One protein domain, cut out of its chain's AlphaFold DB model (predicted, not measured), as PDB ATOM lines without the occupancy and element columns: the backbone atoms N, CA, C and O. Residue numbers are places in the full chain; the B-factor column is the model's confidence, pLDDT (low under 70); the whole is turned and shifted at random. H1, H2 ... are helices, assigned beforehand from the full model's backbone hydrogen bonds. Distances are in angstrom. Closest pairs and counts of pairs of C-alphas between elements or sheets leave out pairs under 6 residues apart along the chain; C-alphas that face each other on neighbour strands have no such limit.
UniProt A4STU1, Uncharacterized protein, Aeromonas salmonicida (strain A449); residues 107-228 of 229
ATOM      1  N   PRO A 107     -17.536 -14.149  32.365       94.69
ATOM      2  CA  PRO A 107     -18.425 -14.799  33.327       94.69
ATOM      3  C   PRO A 107     -17.711 -15.256  34.607       94.69
ATOM      4  O   PRO A 107     -18.291 -15.205  35.689       94.69
ATOM      5  N   MET A 108     -16.443 -15.681  34.528       95.38
ATOM      6  CA  MET A 108     -15.673 -16.023  35.728       95.38
ATOM      7  C   MET A 108     -15.319 -14.791  36.561       95.38
ATOM      8  O   MET A 108     -15.415 -14.852  37.785       95.38
ATOM      9  N   ARG A 109     -14.979 -13.670  35.915       95.56
ATOM     10  CA  ARG A 109     -14.776 -12.378  36.586       95.56
ATOM     11  C   ARG A 109     -16.030 -11.937  37.341       95.56
ATOM     12  O   ARG A 109     -15.919 -11.501  38.482       95.56
ATOM     13  N   GLU A 110     -17.214 -12.078  36.752       95.00
ATOM     14  CA  GLU A 110     -18.474 -11.746  37.430       95.00
ATOM     15  C   GLU A 110     -18.680 -12.597  38.699       95.00
ATOM     16  O   GLU A 110     -18.993 -12.065  39.765       95.00
ATOM     17  N   ILE A 111     -18.433 -13.909  38.612       94.31
ATOM     18  CA  ILE A 111     -18.514 -14.829  39.759       94.31
ATOM     19  C   ILE A 111     -17.485 -14.477  40.839       94.31
ATOM     20  O   ILE A 111     -17.812 -14.516  42.029       94.31
ATOM     21  N   GLU A 112     -16.256 -14.132  40.451       94.62
ATOM     22  CA  GLU A 112     -15.193 -13.699  41.364       94.62
ATOM     23  C   GLU A 112     -15.609 -12.445  42.141       94.62
ATOM     24  O   GLU A 112     -15.551 -12.430  43.375       94.62
ATOM     25  N   LEU A 113     -16.103 -11.421  41.439       93.06
ATOM     26  CA  LEU A 113     -16.587 -10.184  42.050       93.06
ATOM     27  C   LEU A 113     -17.772 -10.449  42.983       93.06
ATOM     28  O   LEU A 113     -17.762 -10.009  44.132       93.06
ATOM     29  N   ALA A 114     -18.760 -11.225  42.536       90.94
ATOM     30  CA  ALA A 114     -19.909 -11.600  43.353       90.94
ATOM     31  C   ALA A 114     -19.500 -12.376  44.619       90.94
ATOM     32  O   ALA A 114     -20.041 -12.145  45.702       90.94
ATOM     33  N   SER A 115     -18.509 -13.263  44.510       89.81
ATOM     34  CA  SER A 115     -17.980 -14.026  45.648       89.81
ATOM     35  C   SER A 115     -17.318 -13.120  46.686       89.81
ATOM     36  O   SER A 115     -17.516 -13.321  47.886       89.81
ATOM     37  N   LEU A 116     -16.571 -12.105  46.237       90.00
ATOM     38  CA  LEU A 116     -15.956 -11.097  47.103       90.00
ATOM     39  C   LEU A 116     -17.009 -10.217  47.786       90.00
ATOM     40  O   LEU A 116     -16.985 -10.087  49.010       90.00
ATOM     41  N   VAL A 117     -17.973  -9.679  47.032       87.25
ATOM     42  CA  VAL A 117     -19.044  -8.833  47.591       87.25
ATOM     43  C   VAL A 117     -19.838  -9.596  48.648       87.25
ATOM     44  O   VAL A 117     -20.067  -9.069  49.737       87.25
ATOM     45  N   LEU A 118     -20.186 -10.858  48.377       84.00
ATOM     46  CA  LEU A 118     -20.896 -11.713  49.328       84.00
ATOM     47  C   LEU A 118     -20.067 -12.009  50.595       84.00
ATOM     48  O   LEU A 118     -20.636 -12.235  51.660       84.00
ATOM     49  N   ALA A 119     -18.732 -12.021  50.503       84.06
ATOM     50  CA  ALA A 119     -17.839 -12.238  51.647       84.06
ATOM     51  C   ALA A 119     -17.618 -10.982  52.497       84.06
ATOM     52  O   ALA A 119     -17.282 -11.084  53.683       84.06
ATOM     53  N   HIS A 120     -17.739  -9.808  51.880       82.62
ATOM     54  CA  HIS A 120     -17.509  -8.510  52.514       82.62
ATOM     55  C   HIS A 120     -18.788  -7.902  53.085       82.62
ATOM     56  O   HIS A 120     -18.723  -7.211  54.098       82.62
ATOM     57  N   SER A 121     -19.938  -8.199  52.483       72.75
ATOM     58  CA  SER A 121     -21.211  -7.554  52.802       72.75
ATOM     59  C   SER A 121     -22.158  -8.509  53.520       72.75
ATOM     60  O   SER A 121     -22.276  -9.685  53.171       72.75
ATOM     61  N   ALA A 122     -22.887  -7.998  54.513       65.00
ATOM     62  CA  ALA A 122     -24.029  -8.703  55.079       65.00
ATOM     63  C   ALA A 122     -25.179  -8.654  54.064       65.00
ATOM     64  O   ALA A 122     -26.002  -7.750  54.099       65.00
ATOM     65  N   SER A 123     -25.202  -9.599  53.126       67.00
ATOM     66  CA  SER A 123     -26.266  -9.667  52.126       67.00
ATOM     67  C   SER A 123     -27.610 -10.004  52.784       67.00
ATOM     68  O   SER A 123     -27.688 -10.949  53.579       67.00
ATOM     69  N   ALA A 124     -28.682  -9.290  52.427       67.81
ATOM     70  CA  ALA A 124     -30.046  -9.665  52.790       67.81
ATOM     71  C   ALA A 124     -30.585 -10.810  51.915       67.81
ATOM     72  O   ALA A 124     -31.713 -11.267  52.125       67.81
ATOM     73  N   LEU A 125     -29.785 -11.329  50.971       74.81
ATOM     74  CA  LEU A 125     -30.146 -12.499  50.185       74.81
ATOM     75  C   LEU A 125     -30.406 -13.695  51.097       74.81
ATOM     76  O   LEU A 125     -29.532 -14.250  51.772       74.81
ATOM     77  N   THR A 126     -31.657 -14.127  51.067       78.62
ATOM     78  CA  THR A 126     -32.109 -15.335  51.739       78.62
ATOM     79  C   THR A 126     -32.067 -16.510  50.773       78.62
ATOM     80  O   THR A 126     -32.204 -16.340  49.558       78.62
ATOM     81  N   LEU A 127     -31.944 -17.729  51.309       78.25
ATOM     82  CA  LEU A 127     -32.066 -18.947  50.500       78.25
ATOM     83  C   LEU A 127     -33.353 -18.939  49.660       78.25
ATOM     84  O   LEU A 127     -33.319 -19.285  48.484       78.25
ATOM     85  N   ARG A 128     -34.460 -18.475  50.250       81.62
ATOM     86  CA  ARG A 128     -35.743 -18.301  49.569       81.62
ATOM     87  C   ARG A 128     -35.618 -17.416  48.333       81.62
ATOM     88  O   ARG A 128     -35.974 -17.864  47.248       81.62
ATOM     89  N   SER A 129     -35.065 -16.211  48.489       84.69
ATOM     90  CA  SER A 129     -34.900 -15.247  47.389       84.69
ATOM     91  C   SER A 129     -34.074 -15.839  46.249       84.69
ATOM     92  O   SER A 129     -34.468 -15.751  45.091       84.69
ATOM     93  N   LEU A 130     -32.986 -16.542  46.577       85.88
ATOM     94  CA  LEU A 130     -32.167 -17.223  45.576       85.88
ATOM     95  C   LEU A 130     -32.920 -18.322  44.830       85.88
ATOM     96  O   LEU A 130     -32.907 -18.363  43.602       85.88
ATOM     97  N   THR A 131     -33.561 -19.231  45.567       86.88
ATOM     98  CA  THR A 131     -34.290 -20.343  44.945       86.88
ATOM     99  C   THR A 131     -35.457 -19.845  44.102       86.88
ATOM    100  O   THR A 131     -35.744 -20.443  43.068       86.88
ATOM    101  N   GLN A 132     -36.079 -18.731  44.506       88.56
ATOM    102  CA  GLN A 132     -37.172 -18.093  43.791       88.56
ATOM    103  C   GLN A 132     -36.703 -17.575  42.428       88.56
ATOM    104  O   GLN A 132     -37.253 -18.012  41.422       88.56
ATOM    105  N   LEU A 133     -35.622 -16.782  42.381       91.56
ATOM    106  CA  LEU A 133     -35.036 -16.271  41.132       91.56
ATOM    107  C   LEU A 133     -34.706 -17.396  40.139       91.56
ATOM    108  O   LEU A 133     -35.035 -17.317  38.956       91.56
ATOM    109  N   VAL A 134     -34.100 -18.484  40.626       92.50
ATOM    110  CA  VAL A 134     -33.788 -19.642  39.776       92.50
ATOM    111  C   VAL A 134     -35.076 -20.325  39.300       92.50
ATOM    112  O   VAL A 134     -35.208 -20.617  38.113       92.50
ATOM    113  N   SER A 135     -36.055 -20.542  40.183       91.38
ATOM    114  CA  SER A 135     -37.335 -21.176  39.828       91.38
ATOM    115  C   SER A 135     -38.181 -20.344  38.850       91.38
ATOM    116  O   SER A 135     -38.853 -20.912  37.984       91.38
ATOM    117  N   ASP A 136     -38.107 -19.012  38.938       92.94
ATOM    118  CA  ASP A 136     -38.741 -18.075  38.009       92.94
ATOM    119  C   ASP A 136     -38.116 -18.215  36.616       92.94
ATOM    120  O   ASP A 136     -38.842 -18.378  35.635       92.94
ATOM    121  N   SER A 137     -36.780 -18.275  36.533       94.50
ATOM    122  CA  SER A 137     -36.053 -18.487  35.267       94.50
ATOM    123  C   SER A 137     -36.368 -19.837  34.607       94.50
ATOM    124  O   SER A 137     -36.356 -19.963  33.385       94.50
ATOM    125  N   MET A 138     -36.703 -20.849  35.415       93.50
ATOM    126  CA  MET A 138     -37.145 -22.164  34.943       93.50
ATOM    127  C   MET A 138     -38.618 -22.172  34.505       93.50
ATOM    128  O   MET A 138     -39.059 -23.139  33.883       93.50
ATOM    129  N   GLY A 139     -39.401 -21.144  34.849       90.25
ATOM    130  CA  GLY A 139     -40.839 -21.083  34.586       90.25
ATOM    131  C   GLY A 139     -41.676 -22.037  35.450       90.25
ATOM    132  O   GLY A 139     -42.747 -22.459  35.018       90.25
ATOM    133  N   ILE A 140     -41.187 -22.406  36.642       87.88
ATOM    134  CA  ILE A 140     -41.857 -23.345  37.573       87.88
ATOM    135  C   ILE A 140     -42.298 -22.688  38.886       87.88
ATOM    136  O   ILE A 140     -42.741 -23.365  39.814       87.88
ATOM    137  N   SER A 141     -42.150 -21.374  38.981       81.56
ATOM    138  CA  SER A 141     -42.549 -20.587  40.139       81.56
ATOM    139  C   SER A 141     -44.015 -20.806  40.508       81.56
ATOM    140  O   SER A 141     -44.906 -20.691  39.666       81.56
ATOM    141  N   GLY A 142     -44.266 -21.170  41.768       71.44
ATOM    142  CA  GLY A 142     -45.613 -21.462  42.266       71.44
ATOM    143  C   GLY A 142     -46.241 -22.765  41.747       71.44
ATOM    144  O   GLY A 142     -47.370 -23.075  42.124       71.44
ATOM    145  N   GLU A 143     -45.541 -23.555  40.924       68.25
ATOM    146  CA  GLU A 143     -46.012 -24.872  40.488       68.25
ATOM    147  C   GLU A 143     -45.661 -25.976  41.494       68.25
ATOM    148  O   GLU A 143     -44.645 -25.943  42.190       68.25
ATOM    149  N   ALA A 144     -46.479 -27.032  41.538       70.19
ATOM    150  CA  ALA A 144     -46.137 -28.223  42.307       70.19
ATOM    151  C   ALA A 144     -44.940 -28.955  41.663       70.19
ATOM    152  O   ALA A 144     -45.027 -29.453  40.539       70.19
ATOM    153  N   MET A 145     -43.840 -29.104  42.408       67.62
ATOM    154  CA  MET A 145     -42.547 -29.618  41.911       67.62
ATOM    155  C   MET A 145     -42.612 -31.002  41.231       67.62
ATOM    156  O   MET A 145     -41.766 -31.338  40.406       67.62
ATOM    157  N   ARG A 146     -43.607 -31.831  41.569       72.88
ATOM    158  CA  ARG A 146     -43.746 -33.209  41.062       72.88
ATOM    159  C   ARG A 146     -44.692 -33.343  39.866       72.88
ATOM    160  O   ARG A 146     -45.099 -34.456  39.543       72.88
ATOM    161  N   THR A 147     -45.060 -32.245  39.206       83.69
ATOM    162  CA  THR A 147     -45.835 -32.342  37.964       83.69
ATOM    163  C   THR A 147     -44.940 -32.715  36.780       83.69
ATOM    164  O   THR A 147     -43.755 -32.387  36.730       83.69
ATOM    165  N   VAL A 148     -45.530 -33.365  35.772       85.94
ATOM    166  CA  VAL A 148     -44.844 -33.664  34.502       85.94
ATOM    167  C   VAL A 148     -44.338 -32.383  33.828       85.94
ATOM    168  O   VAL A 148     -43.278 -32.398  33.203       85.94
ATOM    169  N   LYS A 149     -45.076 -31.273  33.965       87.00
ATOM    170  CA  LYS A 149     -44.707 -29.968  33.405       87.00
ATOM    171  C   LYS A 149     -43.434 -29.428  34.061       87.00
ATOM    172  O   LYS A 149     -42.471 -29.164  33.346       87.00
ATOM    173  N   SER A 150     -43.396 -29.362  35.392       87.25
ATOM    174  CA  SER A 150     -42.237 -28.839  36.120       87.25
ATOM    175  C   SER A 150     -40.994 -29.714  35.906       87.25
ATOM    176  O   SER A 150     -39.915 -29.190  35.651       87.25
ATOM    177  N   ILE A 151     -41.140 -31.047  35.878       89.06
ATOM    178  CA  ILE A 151     -40.029 -31.969  35.566       89.06
ATOM    179  C   ILE A 151     -39.460 -31.710  34.161       89.06
ATOM    180  O   ILE A 151     -38.241 -31.682  33.982       89.06
ATOM    181  N   LYS A 152     -40.320 -31.505  33.151       91.56
ATOM    182  CA  LYS A 152     -39.873 -31.178  31.786       91.56
ATOM    183  C   LYS A 152     -39.142 -29.837  31.732       91.56
ATOM    184  O   LYS A 152     -38.110 -29.762  31.070       91.56
ATOM    185  N   ALA A 153     -39.650 -28.820  32.425       92.75
ATOM    186  CA  ALA A 153     -39.038 -27.495  32.482       92.75
ATOM    187  C   ALA A 153     -37.645 -27.537  33.136       92.75
ATOM    188  O   ALA A 153     -36.675 -27.097  32.525       92.75
ATOM    189  N   ILE A 154     -37.523 -28.179  34.303       91.88
ATOM    190  CA  ILE A 154     -36.246 -28.365  35.014       91.88
ATOM    191  C   ILE A 154     -35.219 -29.077  34.124       91.88
ATOM    192  O   ILE A 154     -34.084 -28.626  33.986       91.88
ATOM    193  N   ASN A 155     -35.613 -30.183  33.484       91.50
ATOM    194  CA  ASN A 155     -34.712 -30.938  32.612       91.50
ATOM    195  C   ASN A 155     -34.277 -30.134  31.381       91.50
ATOM    196  O   ASN A 155     -33.128 -30.246  30.960       91.50
ATOM    197  N   MET A 156     -35.181 -29.337  30.801       93.75
ATOM    198  CA  MET A 156     -34.852 -28.464  29.675       93.75
ATOM    199  C   MET A 156     -33.846 -27.388  30.089       93.75
ATOM    200  O   MET A 156     -32.853 -27.199  29.391       93.75
ATOM    201  N   TRP A 157     -34.062 -26.748  31.238       95.12
ATOM    202  CA  TRP A 157     -33.181 -25.709  31.771       95.12
ATOM    203  C   TRP A 157     -31.765 -26.243  32.021       95.12
ATOM    204  O   TRP A 157     -30.796 -25.710  31.494       95.12
ATOM    205  N   PHE A 158     -31.621 -27.387  32.701       92.44
ATOM    206  CA  PHE A 158     -30.290 -27.980  32.905       92.44
ATOM    207  C   PHE A 158     -29.629 -28.450  31.606       92.44
ATOM    208  O   PHE A 158     -28.408 -28.392  31.499       92.44
ATOM    209  N   LYS A 159     -30.409 -28.882  30.607       91.12
ATOM    210  CA  LYS A 159     -29.874 -29.217  29.280       91.12
ATOM    211  C   LYS A 159     -29.345 -27.975  28.551       91.12
ATOM    212  O   LYS A 159     -28.345 -28.072  27.846       91.12
ATOM    213  N   GLN A 160     -30.004 -26.826  28.707       93.38
ATOM    214  CA  GLN A 160     -29.514 -25.546  28.184       93.38
ATOM    215  C   GLN A 160     -28.234 -25.122  28.906       93.38
ATOM    216  O   GLN A 160     -27.256 -24.785  28.242       93.38
ATOM    217  N   MET A 161     -28.207 -25.239  30.236       92.25
ATOM    218  CA  MET A 161     -27.016 -24.973  31.038       92.25
ATOM    219  C   MET A 161     -25.834 -25.853  30.609       92.25
ATOM    220  O   MET A 161     -24.739 -25.332  30.418       92.25
ATOM    221  N   ASP A 162     -26.036 -27.162  30.391       88.94
ATOM    222  CA  ASP A 162     -24.980 -28.058  29.885       88.94
ATOM    223  C   ASP A 162     -24.426 -27.573  28.538       88.94
ATOM    224  O   ASP A 162     -23.215 -27.573  28.335       88.94
ATOM    225  N   ALA A 163     -25.310 -27.172  27.615       89.31
ATOM    226  CA  ALA A 163     -24.937 -26.757  26.265       89.31
ATOM    227  C   ALA A 163     -24.183 -25.416  26.224       89.31
ATOM    228  O   ALA A 163     -23.438 -25.171  25.280       89.31
ATOM    229  N   GLN A 164     -24.391 -24.556  27.222       89.69
ATOM    230  CA  GLN A 164     -23.760 -23.237  27.331       89.69
ATOM    231  C   GLN A 164     -22.531 -23.229  28.248       89.69
ATOM    232  O   GLN A 164     -21.785 -22.254  28.261       89.69
ATOM    233  N   SER A 165     -22.321 -24.289  29.029       86.94
ATOM    234  CA  SER A 165     -21.213 -24.357  29.976       86.94
ATOM    235  C   SER A 165     -19.891 -24.609  29.263       86.94
ATOM    236  O   SER A 165     -19.746 -25.599  28.547       86.94
ATOM    237  N   ASP A 166     -18.898 -23.770  29.540       87.81
ATOM    238  CA  ASP A 166     -17.527 -24.013  29.106       87.81
ATOM    239  C   ASP A 166     -16.840 -25.079  29.992       87.81
ATOM    240  O   ASP A 166     -16.803 -24.942  31.226       87.81
ATOM    241  N   PRO A 167     -16.265 -26.140  29.390       86.62
ATOM    242  CA  PRO A 167     -15.569 -27.164  30.141       86.62
ATOM    243  C   PRO A 167     -14.379 -26.696  30.973       86.62
ATOM    244  O   PRO A 167     -14.168 -27.201  32.079       86.62
ATOM    245  N   GLN A 168     -13.605 -25.734  30.470       88.50
ATOM    246  CA  GLN A 168     -12.417 -25.248  31.177       88.50
ATOM    247  C   GLN A 168     -12.815 -24.460  32.430       88.50
ATOM    248  O   GLN A 168     -12.253 -24.678  33.504       88.50
ATOM    249  N   THR A 169     -13.862 -23.645  32.322       90.06
ATOM    250  CA  THR A 169     -14.470 -22.905  33.429       90.06
ATOM    251  C   THR A 169     -14.940 -23.830  34.556       90.06
ATOM    252  O   THR A 169     -14.566 -23.631  35.713       90.06
ATOM    253  N   LEU A 170     -15.723 -24.883  34.277       87.25
ATOM    254  CA  LEU A 170     -16.154 -25.768  35.373       87.25
ATOM    255  C   LEU A 170     -14.998 -26.593  35.941       87.25
ATOM    256  O   LEU A 170     -15.041 -26.907  37.128       87.25
ATOM    257  N   ALA A 171     -13.981 -26.922  35.140       85.56
ATOM    258  CA  ALA A 171     -12.769 -27.566  35.643       85.56
ATOM    259  C   ALA A 171     -11.978 -26.657  36.590       85.56
ATOM    260  O   ALA A 171     -11.373 -27.157  37.539       85.56
ATOM    261  N   ALA A 172     -12.045 -25.337  36.401       87.81
ATOM    262  CA  ALA A 172     -11.485 -24.370  37.338       87.81
ATOM    263  C   ALA A 172     -12.263 -24.317  38.669       87.81
ATOM    264  O   ALA A 172     -11.656 -24.112  39.717       87.81
ATOM    265  N   TYR A 173     -13.581 -24.557  38.662       87.62
ATOM    266  CA  TYR A 173     -14.433 -24.502  39.864       87.62
ATOM    267  C   TYR A 173     -14.643 -25.840  40.587       87.62
ATOM    268  O   TYR A 173     -14.849 -25.861  41.805       87.62
ATOM    269  N   PHE A 174     -14.613 -26.965  39.872       84.06
ATOM    270  CA  PHE A 174     -14.987 -28.281  40.386       84.06
ATOM    271  C   PHE A 174     -13.938 -29.345  40.067       84.06
ATOM    272  O   PHE A 174     -13.325 -29.361  39.008       84.06
ATOM    273  N   ILE A 175     -13.772 -30.295  40.988       71.56
ATOM    274  CA  ILE A 175     -12.787 -31.387  40.854       71.56
ATOM    275  C   ILE A 175     -13.332 -32.544  39.993       71.56
ATOM    276  O   ILE A 175     -12.568 -33.292  39.393       71.56
ATOM    277  N   ASN A 176     -14.660 -32.692  39.910       64.94
ATOM    278  CA  ASN A 176     -15.318 -33.829  39.247       64.94
ATOM    279  C   ASN A 176     -15.908 -33.482  37.874       64.94
ATOM    280  O   ASN A 176     -16.830 -34.157  37.409       64.94
ATOM    281  N   SER A 177     -15.451 -32.408  37.241       57.88
ATOM    282  CA  SER A 177     -15.973 -32.000  35.944       57.88
ATOM    283  C   SER A 177     -15.355 -32.861  34.831       57.88
ATOM    284  O   SER A 177     -14.192 -32.693  34.476       57.88
ATOM    285  N   GLY A 178     -16.136 -33.809  34.305       53.75
ATOM    286  CA  GLY A 178     -15.791 -34.614  33.131       53.75
ATOM    287  C   GLY A 178     -14.857 -35.799  33.399       53.75
ATOM    288  O   GLY A 178     -13.637 -35.666  33.450       53.75
ATOM    289  N   ARG A 179     -15.420 -37.014  33.453       46.00
ATOM    290  CA  ARG A 179     -14.652 -38.225  33.124       46.00
ATOM    291  C   ARG A 179     -14.352 -38.196  31.627       46.00
ATOM    292  O   ARG A 179     -15.273 -38.132  30.814       46.00
ATOM    293  N   ILE A 180     -13.072 -38.284  31.277       44.75
ATOM    294  CA  ILE A 180     -12.593 -38.515  29.912       44.75
ATOM    295  C   ILE A 180     -13.344 -39.740  29.348       44.75
ATOM    296  O   ILE A 180     -13.178 -40.846  29.857       44.75
ATOM    297  N   GLY A 181     -14.217 -39.536  28.350       48.34
ATOM    298  CA  GLY A 181     -14.831 -40.620  27.563       48.34
ATOM    299  C   GLY A 181     -16.367 -40.731  27.501       48.34
ATOM    300  O   GLY A 181     -16.835 -41.533  26.702       48.34
ATOM    301  N   GLN A 182     -17.171 -39.967  28.261       50.16
ATOM    302  CA  GLN A 182     -18.658 -40.066  28.210       50.16
ATOM    303  C   GLN A 182     -19.414 -38.741  27.988       50.16
ATOM    304  O   GLN A 182     -20.587 -38.616  28.333       50.16
ATOM    305  N   GLY A 183     -18.769 -37.762  27.352       60.06
ATOM    306  CA  GLY A 183     -19.376 -36.454  27.106       60.06
ATOM    307  C   GLY A 183     -19.386 -35.568  28.352       60.06
ATOM    308  O   GLY A 183     -19.312 -36.029  29.492       60.06
ATOM    309  N   TRP A 184     -19.402 -34.262  28.119       65.81
ATOM    310  CA  TRP A 184     -19.389 -33.262  29.176       65.81
ATOM    311  C   TRP A 184     -20.760 -33.150  29.856       65.81
ATOM    312  O   TRP A 184     -21.783 -33.140  29.173       65.81
ATOM    313  N   GLN A 185     -20.782 -33.064  31.189       69.62
ATOM    314  CA  GLN A 185     -22.002 -32.861  31.975       69.62
ATOM    315  C   GLN A 185     -21.726 -31.972  33.186       69.62
ATOM    316  O   GLN A 185     -20.663 -32.066  33.807       69.62
ATOM    317  N   LEU A 186     -22.716 -31.156  33.557       78.94
ATOM    318  CA  LEU A 186     -22.675 -30.363  34.781       78.94
ATOM    319  C   LEU A 186     -22.422 -31.226  36.029       78.94
ATOM    320  O   LEU A 186     -23.046 -32.285  36.179       78.94
ATOM    321  N   PRO A 187     -21.597 -30.746  36.976       80.81
ATOM    322  CA  PRO A 187     -21.424 -31.385  38.271       80.81
ATOM    323  C   PRO A 187     -22.776 -31.642  38.973       80.81
ATOM    324  O   PRO A 187     -23.630 -30.748  39.011       80.81
ATOM    325  N   PRO A 188     -22.993 -32.823  39.592       78.62
ATOM    326  CA  PRO A 188     -24.258 -33.165  40.260       78.62
ATOM    327  C   PRO A 188     -24.706 -32.165  41.338       78.62
ATOM    328  O   PRO A 188     -25.886 -32.096  41.678       78.62
ATOM    329  N   GLN A 189     -23.769 -31.389  41.884       77.81
ATOM    330  CA  GLN A 189     -24.015 -30.350  42.879       77.81
ATOM    331  C   GLN A 189     -24.864 -29.203  42.315       77.81
ATOM    332  O   GLN A 189     -25.685 -28.662  43.053       77.81
ATOM    333  N   LEU A 190     -24.713 -28.875  41.026       84.31
ATOM    334  CA  LEU A 190     -25.505 -27.840  40.352       84.31
ATOM    335  C   LEU A 190     -26.922 -28.327  40.025       84.31
ATOM    336  O   LEU A 190     -27.867 -27.551  40.063       84.31
ATOM    337  N   ARG A 191     -27.103 -29.633  39.795       85.44
ATOM    338  CA  ARG A 191     -28.409 -30.249  39.480       85.44
ATOM    339  C   ARG A 191     -29.297 -30.505  40.697       85.44
ATOM    340  O   ARG A 191     -30.371 -31.095  40.587       85.44
ATOM    341  N   ASN A 192     -28.842 -30.120  41.882       85.50
ATOM    342  CA  ASN A 192     -29.523 -30.436  43.123       85.50
ATOM    343  C   ASN A 192     -30.770 -29.556  43.308       85.50
ATOM    344  O   ASN A 192     -30.688 -28.337  43.188       85.50
ATOM    345  N   ALA A 193     -31.902 -30.160  43.690       85.00
ATOM    346  CA  ALA A 193     -33.162 -29.443  43.916       85.00
ATOM    347  C   ALA A 193     -33.063 -28.297  44.937       85.00
ATOM    348  O   ALA A 193     -33.846 -27.357  44.881       85.00
ATOM    349  N   ARG A 194     -32.066 -28.322  45.831       84.25
ATOM    350  CA  ARG A 194     -31.769 -27.220  46.760       84.25
ATOM    351  C   ARG A 194     -31.404 -25.898  46.072       84.25
ATOM    352  O   ARG A 194     -31.455 -24.863  46.722       84.25
ATOM    353  N   GLY A 195     -31.031 -25.922  44.793       84.44
ATOM    354  CA  GLY A 195     -30.743 -24.715  44.017       84.44
ATOM    355  C   GLY A 195     -31.989 -23.930  43.594       84.44
ATOM    356  O   GLY A 195     -31.882 -22.739  43.340       84.44
ATOM    357  N   TYR A 196     -33.158 -24.577  43.546       86.00
ATOM    358  CA  TYR A 196     -34.393 -24.004  42.988       86.00
ATOM    359  C   TYR A 196     -35.663 -24.381  43.772       86.00
ATOM    360  O   TYR A 196     -36.772 -24.114  43.321       86.00
ATOM    361  N   HIS A 197     -35.529 -25.016  44.940       82.50
ATOM    362  CA  HIS A 197     -36.659 -25.396  45.786       82.50
ATOM    363  C   HIS A 197     -36.317 -25.266  47.276       82.50
ATOM    364  O   HIS A 197     -35.549 -26.059  47.827       82.50
ATOM    365  N   GLU A 198     -36.938 -24.288  47.937       71.25
ATOM    366  CA  GLU A 198     -36.709 -23.945  49.346       71.25
ATOM    367  C   GLU A 198     -36.982 -25.123  50.298       71.25
ATOM    368  O   GLU A 198     -36.158 -25.448  51.153       71.25
ATOM    369  N   GLN A 199     -38.099 -25.839  50.107       68.44
ATOM    370  CA  GLN A 199     -38.511 -26.928  51.010       68.44
ATOM    371  C   GLN A 199     -37.626 -28.184  50.891       68.44
ATOM    372  O   GLN A 199     -37.806 -29.149  51.633       68.44
ATOM    373  N   SER A 200     -36.664 -28.198  49.962       66.38
ATOM    374  CA  SER A 200     -35.688 -29.285  49.817       66.38
ATOM    375  C   SER A 200     -34.511 -29.184  50.801       66.38
ATOM    376  O   SER A 200     -33.636 -30.054  50.781       66.38
ATOM    377  N   ALA A 201     -34.423 -28.140  51.635       58.88
ATOM    378  CA  ALA A 201     -33.210 -27.835  52.393       58.88
ATOM    379  C   ALA A 201     -33.267 -28.235  53.884       58.88
ATOM    380  O   ALA A 201     -34.049 -27.696  54.662       58.88
ATOM    381  N   ARG A 202     -32.345 -29.119  54.308       60.19
ATOM    382  CA  ARG A 202     -31.774 -29.101  55.675       60.19
ATOM    383  C   ARG A 202     -30.501 -28.236  55.759       60.19
ATOM    384  O   ARG A 202     -30.233 -27.694  56.818       60.19
ATOM    385  N   ASP A 203     -29.767 -28.088  54.648       68.38
ATOM    386  CA  ASP A 203     -28.561 -27.252  54.490       68.38
ATOM    387  C   ASP A 203     -28.518 -26.653  53.062       68.38
ATOM    388  O   ASP A 203     -28.761 -27.405  52.103       68.38
ATOM    389  N   PRO A 204     -28.196 -25.352  52.886       71.62
ATOM    390  CA  PRO A 204     -28.092 -24.701  51.573       71.62
ATOM    391  C   PRO A 204     -26.951 -25.276  50.712       71.62
ATOM    392  O   PRO A 204     -26.043 -25.938  51.224       71.62
ATOM    393  N   LEU A 205     -26.989 -25.038  49.391       80.69
ATOM    394  CA  LEU A 205     -25.840 -25.339  48.528       80.69
ATOM    395  C   LEU A 205     -24.678 -24.397  48.855       80.69
ATOM    396  O   LEU A 205     -24.843 -23.349  49.479       80.69
ATOM    397  N   HIS A 206     -23.479 -24.775  48.415       81.88
ATOM    398  CA  HIS A 206     -22.339 -23.875  48.500       81.88
ATOM    399  C   HIS A 206     -22.633 -22.578  47.723       81.88
ATOM    400  O   HIS A 206     -23.162 -22.672  46.612       81.88
ATOM    401  N   PRO A 207     -22.261 -21.386  48.220       84.38
ATOM    402  CA  PRO A 207     -22.617 -20.134  47.547       84.38
ATOM    403  C   PRO A 207     -22.134 -20.021  46.104       84.38
ATOM    404  O   PRO A 207     -22.905 -19.589  45.261       84.38
ATOM    405  N   LEU A 208     -20.939 -20.524  45.775       87.75
ATOM    406  CA  LEU A 208     -20.489 -20.634  44.379       87.75
ATOM    407  C   LEU A 208     -21.511 -21.348  43.472       87.75
ATOM    408  O   LEU A 208     -21.767 -20.902  42.362       87.75
ATOM    409  N   ALA A 209     -22.134 -22.435  43.941       89.25
ATOM    410  CA  ALA A 209     -23.155 -23.134  43.162       89.25
ATOM    411  C   ALA A 209     -24.402 -22.263  42.957       89.25
ATOM    412  O   ALA A 209     -24.975 -22.269  41.874       89.25
ATOM    413  N   HIS A 210     -24.801 -21.492  43.972       88.44
ATOM    414  CA  HIS A 210     -25.891 -20.530  43.839       88.44
ATOM    415  C   HIS A 210     -25.562 -19.418  42.833       88.44
ATOM    416  O   HIS A 210     -26.393 -19.132  41.979       88.44
ATOM    417  N   LEU A 211     -24.355 -18.846  42.889       90.62
ATOM    418  CA  LEU A 211     -23.914 -17.810  41.950       90.62
ATOM    419  C   LEU A 211     -23.916 -18.324  40.503       90.62
ATOM    420  O   LEU A 211     -24.435 -17.651  39.622       90.62
ATOM    421  N   LEU A 212     -23.437 -19.549  40.269       93.12
ATOM    422  CA  LEU A 212     -23.453 -20.166  38.936       93.12
ATOM    423  C   LEU A 212     -24.879 -20.409  38.409       93.12
ATOM    424  O   LEU A 212     -25.133 -20.233  37.219       93.12
ATOM    425  N   LEU A 213     -25.819 -20.806  39.276       93.62
ATOM    426  CA  LEU A 213     -27.225 -20.974  38.888       93.62
ATOM    427  C   LEU A 213     -27.885 -19.630  38.554       93.62
ATOM    428  O   LEU A 213     -28.624 -19.549  37.578       93.62
ATOM    429  N   LEU A 214     -27.613 -18.589  39.343       93.62
ATOM    430  CA  LEU A 214     -28.123 -17.237  39.108       93.62
ATOM    431  C   LEU A 214     -27.547 -16.612  37.831       93.62
ATOM    432  O   LEU A 214     -28.297 -16.028  37.054       93.62
ATOM    433  N   GLN A 215     -26.246 -16.782  37.583       94.88
ATOM    434  CA  GLN A 215     -25.612 -16.325  36.347       94.88
ATOM    435  C   GLN A 215     -26.255 -16.993  35.127       94.88
ATOM    436  O   GLN A 215     -26.606 -16.315  34.163       94.88
ATOM    437  N   HIS A 216     -26.495 -18.311  35.175       95.06
ATOM    438  CA  HIS A 216     -27.208 -18.994  34.091       95.06
ATOM    439  C   HIS A 216     -28.668 -18.527  33.953       95.06
ATOM    440  O   HIS A 216     -29.179 -18.432  32.840       95.06
ATOM    441  N   ALA A 217     -29.326 -18.175  35.061       94.62
ATOM    442  CA  ALA A 217     -30.651 -17.558  35.055       94.62
ATOM    443  C   ALA A 217     -30.671 -16.131  34.459       94.62
ATOM    444  O   ALA A 217     -31.750 -15.553  34.328       94.62
ATOM    445  N   GLY A 218     -29.514 -15.567  34.088       93.75
ATOM    446  CA  GLY A 218     -29.392 -14.233  33.497       93.75
ATOM    447  C   GLY A 218     -29.517 -13.095  34.511       93.75
ATOM    448  O   GLY A 218     -29.881 -11.983  34.136       93.75
ATOM    449  N   ILE A 219     -29.267 -13.376  35.791       93.44
ATOM    450  CA  ILE A 219     -29.307 -12.378  36.862       93.44
ATOM    451  C   ILE A 219     -27.975 -11.625  36.911       93.44
ATOM    452  O   ILE A 219     -26.930 -12.260  37.013       93.44
ATOM    453  N   ASP A 220     -28.026 -10.288  36.911       89.81
ATOM    454  CA  ASP A 220     -26.866  -9.430  37.195       89.81
ATOM    455  C   ASP A 220     -26.431  -9.621  38.653       89.81
ATOM    456  O   ASP A 220     -27.083  -9.135  39.586       89.81
ATOM    457  N   LEU A 221     -25.344 -10.366  38.858       89.00
ATOM    458  CA  LEU A 221     -24.892 -10.735  40.196       89.00
ATOM    459  C   LEU A 221     -24.352  -9.537  40.974       89.00
ATOM    460  O   LEU A 221     -24.577  -9.434  42.182       89.00
ATOM    461  N   VAL A 222     -23.630  -8.643  40.298       82.50
ATOM    462  CA  VAL A 222     -23.003  -7.483  40.939       82.50
ATOM    463  C   VAL A 222     -24.070  -6.456  41.293       82.50
ATOM    464  O   VAL A 222     -24.057  -5.941  42.409       82.50
ATOM    465  N   GLY A 223     -25.041  -6.223  40.408       82.62
ATOM    466  CA  GLY A 223     -26.217  -5.410  40.712       82.62
ATOM    467  C   GLY A 223     -27.024  -5.981  41.878       82.62
ATOM    468  O   GLY A 223     -27.324  -5.256  42.828       82.62
ATOM    469  N   LEU A 224     -27.311  -7.287  41.873       81.31
ATOM    470  CA  LEU A 224     -28.060  -7.954  42.945       81.31
ATOM    471  C   LEU A 224     -27.381  -7.812  44.316       81.31
ATOM    472  O   LEU A 224     -28.059  -7.624  45.321       81.31
ATOM    473  N   LEU A 225     -26.052  -7.919  44.358       77.31
ATOM    474  CA  LEU A 225     -25.278  -7.883  45.598       77.31
ATOM    475  C   LEU A 225     -24.853  -6.466  46.018       77.31
ATOM    476  O   LEU A 225     -24.580  -6.247  47.195       77.31
ATOM    477  N   GLY A 226     -24.785  -5.520  45.078       62.88
ATOM    478  CA  GLY A 226     -24.386  -4.128  45.307       62.88
ATOM    479  C   GLY A 226     -25.544  -3.171  45.605       62.88
ATOM    480  O   GLY A 226     -25.311  -2.108  46.168       62.88
ATOM    481  N   SER A 227     -26.789  -3.543  45.283       52.53
ATOM    482  CA  SER A 227     -27.989  -2.719  45.538       52.53
ATOM    483  C   SER A 227     -28.394  -2.625  47.018       52.53
ATOM    484  O   SER A 227     -29.405  -2.001  47.332       52.53
ATOM    485  N   GLU A 228     -27.640  -3.249  47.926       47.22
ATOM    486  CA  GLU A 228     -27.921  -3.281  49.371       47.22
ATOM    487  C   GLU A 228     -26.895  -2.508  50.221       47.22
ATOM    488  O   GLU A 228     -26.778  -2.750  51.424       47.22
TER     489      GLU A 228
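What this domain is: This is residues 107 to 228 of the 229 residues of an uncharacterized protein of Aeromonas salmonicida (strain A449) (UniProt A4STU1). The longest helix, H3, makes one side of this all-helix domain, crosswise to H5 in the middle, which has H1 and H2 on two sides. H6 packs on H1, and H4 follows past the end of H3. The printed part, 122 residues with six named helices, H1 to H6, and no named strand, is compact, with a radius of gyration of the C-alphas of 14.5 A and spans of 41 by 36 by 26 A.

Where its parts are: Find C-alpha 148 at (-44.844, -33.664, 34.502); H3 runs 24.6 A to residue 164. H1 is residues 107 to 120, 20.2 A; H2 127 to 137, 15.8 A; H4 167 to 173, 10.1 A; H5 207 to 216, 14.3 A; H6 221 to 226, 8.4 A, ending at (-24.386, -4.128, 45.307).

How they stand to each other: From H3, look to H5, about perpendicular at 88 degrees and close but not clearly touching; the closest C-alphas, Met 161 and His 216, are 6.7 A apart. H5 touches H2, closest C-alphas Val 134 and Leu 214, 6.2 A, and H1, Ile 111 and Leu 211, 6.5 A. H1 touches H6, Ala 114 and Val 222, 5.7 A. In the six helices every O i to N i+4 pair is within hydrogen-bond range.

The domain as a whole: The printed part has no cut; the H4 to H5 link is long, 33 residues. Residues 176 to 185 are among 23 under pLDDT 70.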